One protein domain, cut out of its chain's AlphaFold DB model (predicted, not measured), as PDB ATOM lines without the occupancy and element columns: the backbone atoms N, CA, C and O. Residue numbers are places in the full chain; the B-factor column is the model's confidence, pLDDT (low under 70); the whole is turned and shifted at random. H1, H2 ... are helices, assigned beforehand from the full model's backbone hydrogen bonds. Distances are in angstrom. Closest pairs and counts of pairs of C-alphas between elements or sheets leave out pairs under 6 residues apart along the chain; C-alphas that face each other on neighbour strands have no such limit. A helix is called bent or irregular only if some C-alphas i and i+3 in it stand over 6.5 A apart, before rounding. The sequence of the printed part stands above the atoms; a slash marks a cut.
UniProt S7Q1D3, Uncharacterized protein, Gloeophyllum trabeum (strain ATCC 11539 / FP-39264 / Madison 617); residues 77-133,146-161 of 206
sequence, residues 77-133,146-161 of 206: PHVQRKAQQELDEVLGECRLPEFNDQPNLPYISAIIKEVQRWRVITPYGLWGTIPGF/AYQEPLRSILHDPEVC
ATOM      1  N   PRO A  77     -35.853  46.176  -0.742       88.31
ATOM      2  CA  PRO A  77     -35.684  45.200  -1.827       88.31
ATOM      3  C   PRO A  77     -35.411  43.768  -1.333       88.31
ATOM      4  O   PRO A  77     -35.560  42.802  -2.080       88.31
ATOM      5  N   HIS A  78     -34.976  43.610  -0.081       88.56
ATOM      6  CA  HIS A  78     -34.846  42.311   0.580       88.56
ATOM      7  C   HIS A  78     -36.214  41.745   0.996       88.56
ATOM      8  O   HIS A  78     -36.443  40.546   0.852       88.56
ATOM      9  N   VAL A  79     -37.142  42.605   1.440       89.62
ATOM     10  CA  VAL A  79     -38.521  42.217   1.754       89.62
ATOM     11  C   VAL A  79     -39.219  41.721   0.499       89.62
ATOM     12  O   VAL A  79     -39.807  40.645   0.527       89.62
ATOM     13  N   GLN A  80     -39.099  42.465  -0.604       91.19
ATOM     14  CA  GLN A  80     -39.706  42.093  -1.880       91.19
ATOM     15  C   GLN A  80     -39.236  40.720  -2.367       91.19
ATOM     16  O   GLN A  80     -40.056  39.890  -2.741       91.19
ATOM     17  N   ARG A  81     -37.919  40.474  -2.338       92.19
ATOM     18  CA  ARG A  81     -37.333  39.199  -2.771       92.19
ATOM     19  C   ARG A  81     -37.837  38.028  -1.938       92.19
ATOM     20  O   ARG A  81     -38.222  37.019  -2.506       92.19
ATOM     21  N   LYS A  82     -37.887  38.185  -0.616       90.81
ATOM     22  CA  LYS A  82     -38.398  37.136   0.271       90.81
ATOM     23  C   LYS A  82     -39.902  36.887   0.081       90.81
ATOM     24  O   LYS A  82     -40.340  35.751   0.162       90.81
ATOM     25  N   ALA A  83     -40.683  37.930  -0.211       90.75
ATOM     26  CA  ALA A  83     -42.110  37.790  -0.515       90.75
ATOM     27  C   ALA A  83     -42.356  37.060  -1.842       90.75
ATOM     28  O   ALA A  83     -43.248  36.225  -1.919       90.75
ATOM     29  N   GLN A  84     -41.555  37.359  -2.868       91.69
ATOM     30  CA  GLN A  84     -41.589  36.650  -4.151       91.69
ATOM     31  C   GLN A  84     -41.214  35.175  -3.975       91.69
ATOM     32  O   GLN A  84     -41.950  34.321  -4.434       91.69
ATOM     33  N   GLN A  85     -40.152  34.877  -3.218       92.88
ATOM     34  CA  GLN A  85     -39.757  33.495  -2.919       92.88
ATOM     35  C   GLN A  85     -40.885  32.690  -2.261       92.88
ATOM     36  O   GLN A  85     -41.165  31.583  -2.699       92.88
ATOM     37  N   GLU A  86     -41.570  33.253  -1.260       91.94
ATOM     38  CA  GLU A  86     -42.712  32.577  -0.626       91.94
ATOM     39  C   GLU A  86     -43.869  32.339  -1.615       91.94
ATOM     40  O   GLU A  86     -44.477  31.269  -1.610       91.94
ATOM     41  N   LEU A  87     -44.165  33.308  -2.491       92.00
ATOM     42  CA  LEU A  87     -45.178  33.128  -3.539       92.00
ATOM     43  C   LEU A  87     -44.795  32.013  -4.509       92.00
ATOM     44  O   LEU A  87     -45.629  31.157  -4.800       92.00
ATOM     45  N   ASP A  88     -43.554  32.020  -4.984       92.62
ATOM     46  CA  ASP A  88     -43.051  31.042  -5.946       92.62
ATOM     47  C   ASP A  88     -43.058  29.626  -5.342       92.62
ATOM     48  O   ASP A  88     -43.422  28.665  -6.019       92.62
ATOM     49  N   GLU A  89     -42.731  29.492  -4.052       91.62
ATOM     50  CA  GLU A  89     -42.759  28.219  -3.320       91.62
ATOM     51  C   GLU A  89     -44.180  27.649  -3.156       91.62
ATOM     52  O   GLU A  89     -44.373  26.436  -3.255       91.62
ATOM     53  N   VAL A  90     -45.183  28.500  -2.917       90.88
ATOM     54  CA  VAL A  90     -46.565  28.067  -2.625       90.88
ATOM     55  C   VAL A  90     -47.425  27.931  -3.882       90.88
ATOM     56  O   VAL A  90     -48.284  27.045  -3.972       90.88
ATOM     57  N   LEU A  91     -47.242  28.825  -4.853       89.88
ATOM     58  CA  LEU A  91     -48.075  28.898  -6.054       89.88
ATOM     59  C   LEU A  91     -47.424  28.211  -7.261       89.88
ATOM     60  O   LEU A  91     -48.146  27.756  -8.154       89.88
ATOM     61  N   GLY A  92     -46.093  28.112  -7.293       86.12
ATOM     62  CA  GLY A  92     -45.353  27.736  -8.497       86.12
ATOM     63  C   GLY A  92     -45.540  28.755  -9.629       86.12
ATOM     64  O   GLY A  92     -45.912  29.903  -9.408       86.12
ATOM     65  N   GLU A  93     -45.313  28.333 -10.875       78.56
ATOM     66  CA  GLU A  93     -45.249  29.252 -12.028       78.56
ATOM     67  C   GLU A  93     -46.596  29.531 -12.729       78.56
ATOM     68  O   GLU A  93     -46.642  30.336 -13.657       78.56
ATOM     69  N   CYS A  94     -47.694  28.847 -12.382       79.00
ATOM     70  CA  CYS A  94     -48.844  28.733 -13.300       79.00
ATOM     71  C   CYS A  94     -50.229  29.057 -12.720       79.00
ATOM     72  O   CYS A  94     -51.229  28.779 -13.386       79.00
ATOM     73  N   ARG A  95     -50.340  29.654 -11.525       88.38
ATOM     74  CA  ARG A  95     -51.656  30.040 -10.981       88.38
ATOM     75  C   ARG A  95     -51.644  31.345 -10.198       88.38
ATOM     76  O   ARG A  95     -50.638  31.732  -9.616       88.38
ATOM     77  N   LEU A  96     -52.799  32.007 -10.181       90.38
ATOM     78  CA  LEU A  96     -53.042  33.163  -9.325       90.38
ATOM     79  C   LEU A  96     -53.335  32.709  -7.880       90.38
ATOM     80  O   LEU A  96     -53.818  31.589  -7.694       90.38
ATOM     81  N   PRO A  97     -53.068  33.561  -6.871       89.69
ATOM     82  CA  PRO A  97     -53.412  33.261  -5.485       89.69
ATOM     83  C   PRO A  97     -54.927  33.126  -5.287       89.69
ATOM     84  O   PRO A  97     -55.705  33.947  -5.779       89.69
ATOM     85  N   GLU A  98     -55.329  32.136  -4.498       91.69
ATOM     86  CA  GLU A  98     -56.692  31.935  -4.012       91.69
ATOM     87  C   GLU A  98     -56.758  32.140  -2.490       91.69
ATOM     88  O   GLU A  98     -55.750  32.104  -1.785       91.69
ATOM     89  N   PHE A  99     -57.962  32.318  -1.938       88.62
ATOM     90  CA  PHE A  99     -58.136  32.508  -0.488       88.62
ATOM     91  C   PHE A  99     -57.605  31.333   0.348       88.62
ATOM     92  O   PHE A  99     -57.136  31.536   1.466       88.62
ATOM     93  N   ASN A 100     -57.628  30.118  -0.204       90.69
ATOM     94  CA  ASN A 100     -57.125  28.918   0.464       90.69
ATOM     95  C   ASN A 100     -55.595  28.896   0.605       90.69
ATOM     96  O   ASN A 100     -55.077  28.118   1.403       90.69
ATOM     97  N   ASP A 101     -54.871  29.744  -0.131       90.75
ATOM     98  CA  ASP A 101     -53.410  29.825  -0.053       90.75
ATOM     99  C   ASP A 101     -52.930  30.684   1.114       90.75
ATOM    100  O   ASP A 101     -51.790  30.548   1.549       90.75
ATOM    101  N   GLN A 102     -53.790  31.555   1.651       88.06
ATOM    102  CA  GLN A 102     -53.431  32.507   2.702       88.06
ATOM    103  C   GLN A 102     -52.728  31.865   3.919       88.06
ATOM    104  O   GLN A 102     -51.736  32.440   4.373       88.06
ATOM    105  N   PRO A 103     -53.155  30.696   4.447       89.31
ATOM    106  CA  PRO A 103     -52.467  30.047   5.567       89.31
ATOM    107  C   PRO A 103     -51.028  29.621   5.242       89.31
ATOM    108  O   PRO A 103     -50.202  29.534   6.148       89.31
ATOM    109  N   ASN A 104     -50.727  29.388   3.963       89.75
ATOM    110  CA  ASN A 104     -49.407  28.987   3.480       89.75
ATOM    111  C   ASN A 104     -48.515  30.186   3.122       89.75
ATOM    112  O   ASN A 104     -47.361  29.983   2.771       89.75
ATOM    113  N   LEU A 105     -49.019  31.422   3.239       90.31
ATOM    114  CA  LEU A 105     -48.295  32.664   2.937       90.31
ATOM    115  C   LEU A 105     -48.058  33.501   4.217       90.31
ATOM    116  O   LEU A 105     -48.579  34.624   4.349       90.31
ATOM    117  N   PRO A 106     -47.344  32.960   5.228       90.19
ATOM    118  CA  PRO A 106     -47.159  33.630   6.511       90.19
ATOM    119  C   PRO A 106     -46.340  34.920   6.400       90.19
ATOM    120  O   PRO A 106     -46.636  35.884   7.109       90.19
ATOM    121  N   TYR A 107     -45.341  34.986   5.521       89.50
ATOM    122  CA  TYR A 107     -44.493  36.162   5.364       89.50
ATOM    123  C   TYR A 107     -45.223  37.304   4.658       89.50
ATOM    124  O   TYR A 107     -45.131  38.450   5.098       89.50
ATOM    125  N   ILE A 108     -46.023  37.023   3.629       90.31
ATOM    126  CA  ILE A 108     -46.908  38.023   3.015       90.31
ATOM    127  C   ILE A 108     -47.942  38.516   4.021       90.31
ATOM    128  O   ILE A 108     -48.164  39.724   4.137       90.31
ATOM    129  N   SER A 109     -48.526  37.609   4.805       89.50
ATOM    130  CA  SER A 109     -49.428  37.985   5.897       89.50
ATOM    131  C   SER A 109     -48.730  38.898   6.912       89.50
ATOM    132  O   SER A 109     -49.324  39.873   7.379       89.50
ATOM    133  N   ALA A 110     -47.457  38.637   7.217       88.44
ATOM    134  CA  ALA A 110     -46.650  39.483   8.088       88.44
ATOM    135  C   ALA A 110     -46.346  40.855   7.461       88.44
ATOM    136  O   ALA A 110     -46.433  41.863   8.156       88.44
ATOM    137  N   ILE A 111     -46.085  40.934   6.150       89.44
ATOM    138  CA  ILE A 111     -45.925  42.205   5.423       89.44
ATOM    139  C   ILE A 111     -47.199  43.048   5.517       89.44
ATOM    140  O   ILE A 111     -47.117  44.239   5.806       89.44
ATOM    141  N   ILE A 112     -48.372  42.451   5.296       88.62
ATOM    142  CA  ILE A 112     -49.657  43.167   5.358       88.62
ATOM    143  C   ILE A 112     -49.880  43.748   6.760       88.62
ATOM    144  O   ILE A 112     -50.201  44.934   6.890       88.62
ATOM    145  N   LYS A 113     -49.663  42.937   7.804       85.56
ATOM    146  CA  LYS A 113     -49.748  43.375   9.206       85.56
ATOM    147  C   LYS A 113     -48.745  44.490   9.505       85.56
ATOM    148  O   LYS A 113     -49.097  45.491  10.121       85.56
ATOM    149  N   GLU A 114     -47.517  44.357   9.014       87.38
ATOM    150  CA  GLU A 114     -46.457  45.335   9.243       87.38
ATOM    151  C   GLU A 114     -46.716  46.664   8.524       87.38
ATOM    152  O   GLU A 114     -46.410  47.719   9.069       87.38
ATOM    153  N   VAL A 115     -47.339  46.660   7.340       87.94
ATOM    154  CA  VAL A 115     -47.752  47.901   6.658       87.94
ATOM    155  C   VAL A 115     -48.762  48.668   7.510       87.94
ATOM    156  O   VAL A 115     -48.623  49.882   7.672       87.94
ATOM    157  N   GLN A 116     -49.736  47.965   8.095       83.75
ATOM    158  CA  GLN A 116     -50.731  48.561   8.992       83.75
ATOM    159  C   GLN A 116     -50.119  49.024  10.320       83.75
ATOM    160  O   GLN A 116     -50.545  50.043  10.860       83.75
ATOM    161  N   ARG A 117     -49.104  48.313  10.833       85.75
ATOM    162  CA  ARG A 117     -48.347  48.739  12.015       85.75
ATOM    163  C   ARG A 117     -47.531  49.995  11.719       85.75
ATOM    164  O   ARG A 117     -47.641  50.956  12.462       85.75
ATOM    165  N   TRP A 118     -46.748  50.009  10.639       84.50
ATOM    166  CA  TRP A 118     -45.804  51.082  10.301       84.50
ATOM    167  C   TRP A 118     -46.501  52.402   9.965       84.50
ATOM    168  O   TRP A 118     -46.089  53.477  10.413       84.50
ATOM    169  N   ARG A 119     -47.597  52.331   9.203       84.12
ATOM    170  CA  ARG A 119     -48.508  53.457   8.992       84.12
ATOM    171  C   ARG A 119     -49.911  52.990   9.320       84.12
ATOM    172  O   ARG A 119     -50.546  52.286   8.539       84.12
ATOM    173  N   VAL A 120     -50.391  53.420  10.480       75.12
ATOM    174  CA  VAL A 120     -51.754  53.140  10.915       75.12
ATOM    175  C   VAL A 120     -52.715  53.850   9.967       75.12
ATOM    176  O   VAL A 120     -52.898  55.064  10.029       75.12
ATOM    177  N   ILE A 121     -53.292  53.079   9.048       72.19
ATOM    178  CA  ILE A 121     -54.300  53.545   8.098       72.19
ATOM    179  C   ILE A 121     -55.659  53.402   8.782       72.19
ATOM    180  O   ILE A 121     -56.449  52.504   8.484       72.19
ATOM    181  N   THR A 122     -55.897  54.252   9.774       63.41
ATOM    182  CA  THR A 122     -57.212  54.394  10.396       63.41
ATOM    183  C   THR A 122     -58.074  55.289   9.511       63.41
ATOM    184  O   THR A 122     -57.553  56.229   8.900       63.41
ATOM    185  N   PRO A 123     -59.395  55.065   9.453       54.88
ATOM    186  CA  PRO A 123     -60.298  56.094   8.977       54.88
ATOM    187  C   PRO A 123     -60.055  57.353   9.814       54.88
ATOM    188  O   PRO A 123     -60.289  57.360  11.024       54.88
ATOM    189  N   TYR A 124     -59.567  58.418   9.179       53.31
ATOM    190  CA  TYR A 124     -59.835  59.752   9.694       53.31
ATOM    191  C   TYR A 124     -61.357  59.836   9.802       53.31
ATOM    192  O   TYR A 124     -62.048  59.478   8.841       53.31
ATOM    193  N   GLY A 125     -61.886  60.203  10.971       48.41
ATOM    194  CA  GLY A 125     -63.327  60.337  11.137       48.41
ATOM    195  C   GLY A 125     -63.914  61.261  10.062       48.41
ATOM    196  O   GLY A 125     -63.192  61.978   9.368       48.41
ATOM    197  N   LEU A 126     -65.247  61.300   9.943       43.88
ATOM    198  CA  LEU A 126     -65.968  62.218   9.036       43.88
ATOM    199  C   LEU A 126     -65.575  63.706   9.204       43.88
ATOM    200  O   LEU A 126     -65.963  64.541   8.393       43.88
ATOM    201  N   TRP A 127     -64.780  64.034  10.221       44.50
ATOM    202  CA  TRP A 127     -64.070  65.287  10.395       44.50
ATOM    203  C   TRP A 127     -62.563  64.999  10.372       44.50
ATOM    204  O   TRP A 127     -62.056  64.394  11.314       44.50
ATOM    205  N   GLY A 128     -61.853  65.423   9.318       42.34
ATOM    206  CA  GLY A 128     -60.425  65.155   9.043       42.34
ATOM    207  C   GLY A 128     -59.399  65.667  10.072       42.34
ATOM    208  O   GLY A 128     -58.242  65.891   9.734       42.34
ATOM    209  N   THR A 129     -59.820  65.862  11.316       43.81
ATOM    210  CA  THR A 129     -59.048  66.321  12.472       43.81
ATOM    211  C   THR A 129     -59.274  65.476  13.726       43.81
ATOM    212  O   THR A 129     -58.508  65.632  14.672       43.81
ATOM    213  N   ILE A 130     -60.267  64.576  13.754       45.84
ATOM    214  CA  ILE A 130     -60.467  63.625  14.857       45.84
ATOM    215  C   ILE A 130     -60.083  62.243  14.343       45.84
ATOM    216  O   ILE A 130     -60.754  61.726  13.438       45.84
ATOM    217  N   PRO A 131     -59.005  61.651  14.855       51.56
ATOM    218  CA  PRO A 131     -58.601  60.353  14.378       51.56
ATOM    219  C   PRO A 131     -59.252  59.282  15.282       51.56
ATOM    220  O   PRO A 131     -59.373  59.407  16.499       51.56
ATOM    221  N   GLY A 132     -59.897  58.312  14.624       54.94
ATOM    222  CA  GLY A 132     -60.792  57.340  15.259       54.94
ATOM    223  C   GLY A 132     -62.284  57.711  15.266       54.94
ATOM    224  O   GLY A 132     -62.695  58.854  15.059       54.94
ATOM    225  N   PHE A 133     -63.119  56.695  15.490       62.44
ATOM    226  CA  PHE A 133     -64.549  56.878  15.724       62.44
ATOM    227  C   PHE A 133     -64.752  57.289  17.185       62.44
ATOM    228  O   PHE A 133     -64.330  56.544  18.077       62.44
ATOM    229  N   ALA A 146     -54.972  62.094  28.523       49.81
ATOM    230  CA  ALA A 146     -54.286  61.912  27.246       49.81
ATOM    231  C   ALA A 146     -55.247  61.907  26.046       49.81
ATOM    232  O   ALA A 146     -55.973  60.942  25.820       49.81
ATOM    233  N   TYR A 147     -55.162  62.953  25.219       47.38
ATOM    234  CA  TYR A 147     -55.621  62.944  23.828       47.38
ATOM    235  C   TYR A 147     -54.449  62.550  22.924       47.38
ATOM    236  O   TYR A 147     -53.682  63.393  22.462       47.38
ATOM    237  N   GLN A 148     -54.284  61.252  22.695       48.94
ATOM    238  CA  GLN A 148     -53.387  60.726  21.669       48.94
ATOM    239  C   GLN A 148     -54.041  59.533  20.992       48.94
ATOM    240  O   GLN A 148     -54.746  58.773  21.646       48.94
ATOM    241  N   GLU A 149     -53.744  59.369  19.702       56.38
ATOM    242  CA  GLU A 149     -54.249  58.293  18.856       56.38
ATOM    243  C   GLU A 149     -54.039  56.910  19.470       56.38
ATOM    244  O   GLU A 149     -52.928  56.374  19.354       56.38
ATOM    245  N   PRO A 150     -55.079  56.303  20.083       65.06
ATOM    246  CA  PRO A 150     -54.908  55.106  20.901       65.06
ATOM    247  C   PRO A 150     -54.314  53.956  20.092       65.06
ATOM    248  O   PRO A 150     -53.476  53.202  20.566       65.06
ATOM    249  N   LEU A 151     -54.694  53.851  18.818       69.12
ATOM    250  CA  LEU A 151     -54.240  52.764  17.965       69.12
ATOM    251  C   LEU A 151     -52.754  52.889  17.594       69.12
ATOM    252  O   LEU A 151     -52.034  51.893  17.588       69.12
ATOM    253  N   ARG A 152     -52.263  54.103  17.308       70.12
ATOM    254  CA  ARG A 152     -50.842  54.304  16.983       70.12
ATOM    255  C   ARG A 152     -49.964  54.106  18.210       70.12
ATOM    256  O   ARG A 152     -48.916  53.483  18.070       70.12
ATOM    257  N   SER A 153     -50.381  54.602  19.375       69.88
ATOM    258  CA  SER A 153     -49.625  54.428  20.619       69.88
ATOM    259  C   SER A 153     -49.522  52.957  21.024       69.88
ATOM    260  O   SER A 153     -48.440  52.528  21.406       69.88
ATOM    261  N   ILE A 154     -50.585  52.167  20.841       72.75
ATOM    262  CA  ILE A 154     -50.557  50.713  21.067       72.75
ATOM    263  C   ILE A 154     -49.619  50.013  20.069       72.75
ATOM    264  O   ILE A 154     -48.787  49.199  20.458       72.75
ATOM    265  N   LEU A 155     -49.720  50.328  18.771       74.31
ATOM    266  CA  LEU A 155     -48.943  49.646  17.722       74.31
ATOM    267  C   LEU A 155     -47.460  50.062  17.658       74.31
ATOM    268  O   LEU A 155     -46.664  49.386  17.003       74.31
ATOM    269  N   HIS A 156     -47.095  51.181  18.289       76.88
ATOM    270  CA  HIS A 156     -45.722  51.698  18.380       76.88
ATOM    271  C   HIS A 156     -45.202  51.686  19.822       76.88
ATOM    272  O   HIS A 156     -44.256  52.411  20.131       76.88
ATOM    273  N   ASP A 157     -45.817  50.891  20.700       77.69
ATOM    274  CA  ASP A 157     -45.329  50.714  22.060       77.69
ATOM    275  C   ASP A 157     -43.883  50.184  22.014       77.69
ATOM    276  O   ASP A 157     -43.664  49.105  21.454       77.69
ATOM    277  N   PRO A 158     -42.892  50.907  22.568       76.12
ATOM    278  CA  PRO A 158     -41.491  50.497  22.517       76.12
ATOM    279  C   PRO A 158     -41.218  49.169  23.235       76.12
ATOM    280  O   PRO A 158     -40.217  48.521  22.933       76.12
ATOM    281  N   GLU A 159     -42.086  48.741  24.159       75.19
ATOM    282  CA  GLU A 159     -41.957  47.448  24.836       75.19
ATOM    283  C   GLU A 159     -42.319  46.270  23.920       75.19
ATOM    284  O   GLU A 159     -41.729  45.195  24.017       75.19
ATOM    285  N   VAL A 160     -43.268  46.477  23.003       73.50
ATOM    286  CA  VAL A 160     -43.734  45.458  22.048       73.50
ATOM    287  C   VAL A 160     -42.993  45.579  20.713       73.50
ATOM    288  O   VAL A 160     -42.721  44.583  20.045       73.50
ATOM    289  N   CYS A 161     -42.640  46.802  20.319       72.94
ATOM    290  CA  CYS A 161     -41.968  47.133  19.073       72.94
ATOM    291  C   CYS A 161     -40.799  48.103  19.334       72.94
ATOM    292  O   CYS A 161     -40.975  49.317  19.245       72.94
TER     293      CYS A 161
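AT A GLANCE: This is residues 77 to 133 and 146 to 161 of the 206 residues of an uncharacterized protein of Gloeophyllum trabeum (strain ATCC 11539 / FP-39264 / Madison 617) (UniProt S7Q1D3). Picture an elongated, loose string of helices: H1, H2 and the start of H3 gather at one end, H3 runs on from them, and a long loop, residues 119 to 133, and small H4 lie toward the other end. The 73 printed residues, all helix by class, hold H1, H2, H3 and H4 in that order and no named strand; they are only just loose, close to extended, with a radius of gyration of the C-alphas of 16.9 A and spans of 51 by 30 by 22 A.

HOW THE PARTS SIT: Start at H1, residues 77 to 91: its residues 83 to 86 alone touch residues 107 to 108 of H3, residues 106 to 118, the closest C-alphas being those of Ala 83 and Ile 108, 6.0 A apart. Their tilt of 37 degrees is only just steep, opposite ways. H2, residues 99 to 104, is close to H1 but not clearly touching, at Val 90 and Asn 104, closest C-alphas 6.8 A apart. H4, residues 150 to 155, is likewise close to H3 but not clearly touching, at Leu 155 and Arg 117, closest C-alphas 5.8 A apart. Every O i to N i+4 pair is within hydrogen-bond range in H1, H3 and H4; H2 has 0 of 2, and 2 of 3 O i to N i+3 pairs.

IN THESE COORDINATES: Find C-alpha 77 at (-35.684, 45.200, -1.827); H1 runs 20.9 A from there. H3 spans 17.9 A to C-alpha 118 at (-45.804, 51.082, 10.301). H2 spans 10.2 A and is irregular, with C-alphas 100 and 103 7.0 A apart; H4 spans 8.7 A.

THE WHOLE: The C-alphas farthest apart, Cys 94 and Ala 146, are 52.7 A apart. Residues 134 to 145 are not printed, in the link from H3 to H4; C-alphas 133 and 146 stand 16.2 A apart across this cut. Confidence is under 70 at residues 122 to 133, 146 to 151 and 153.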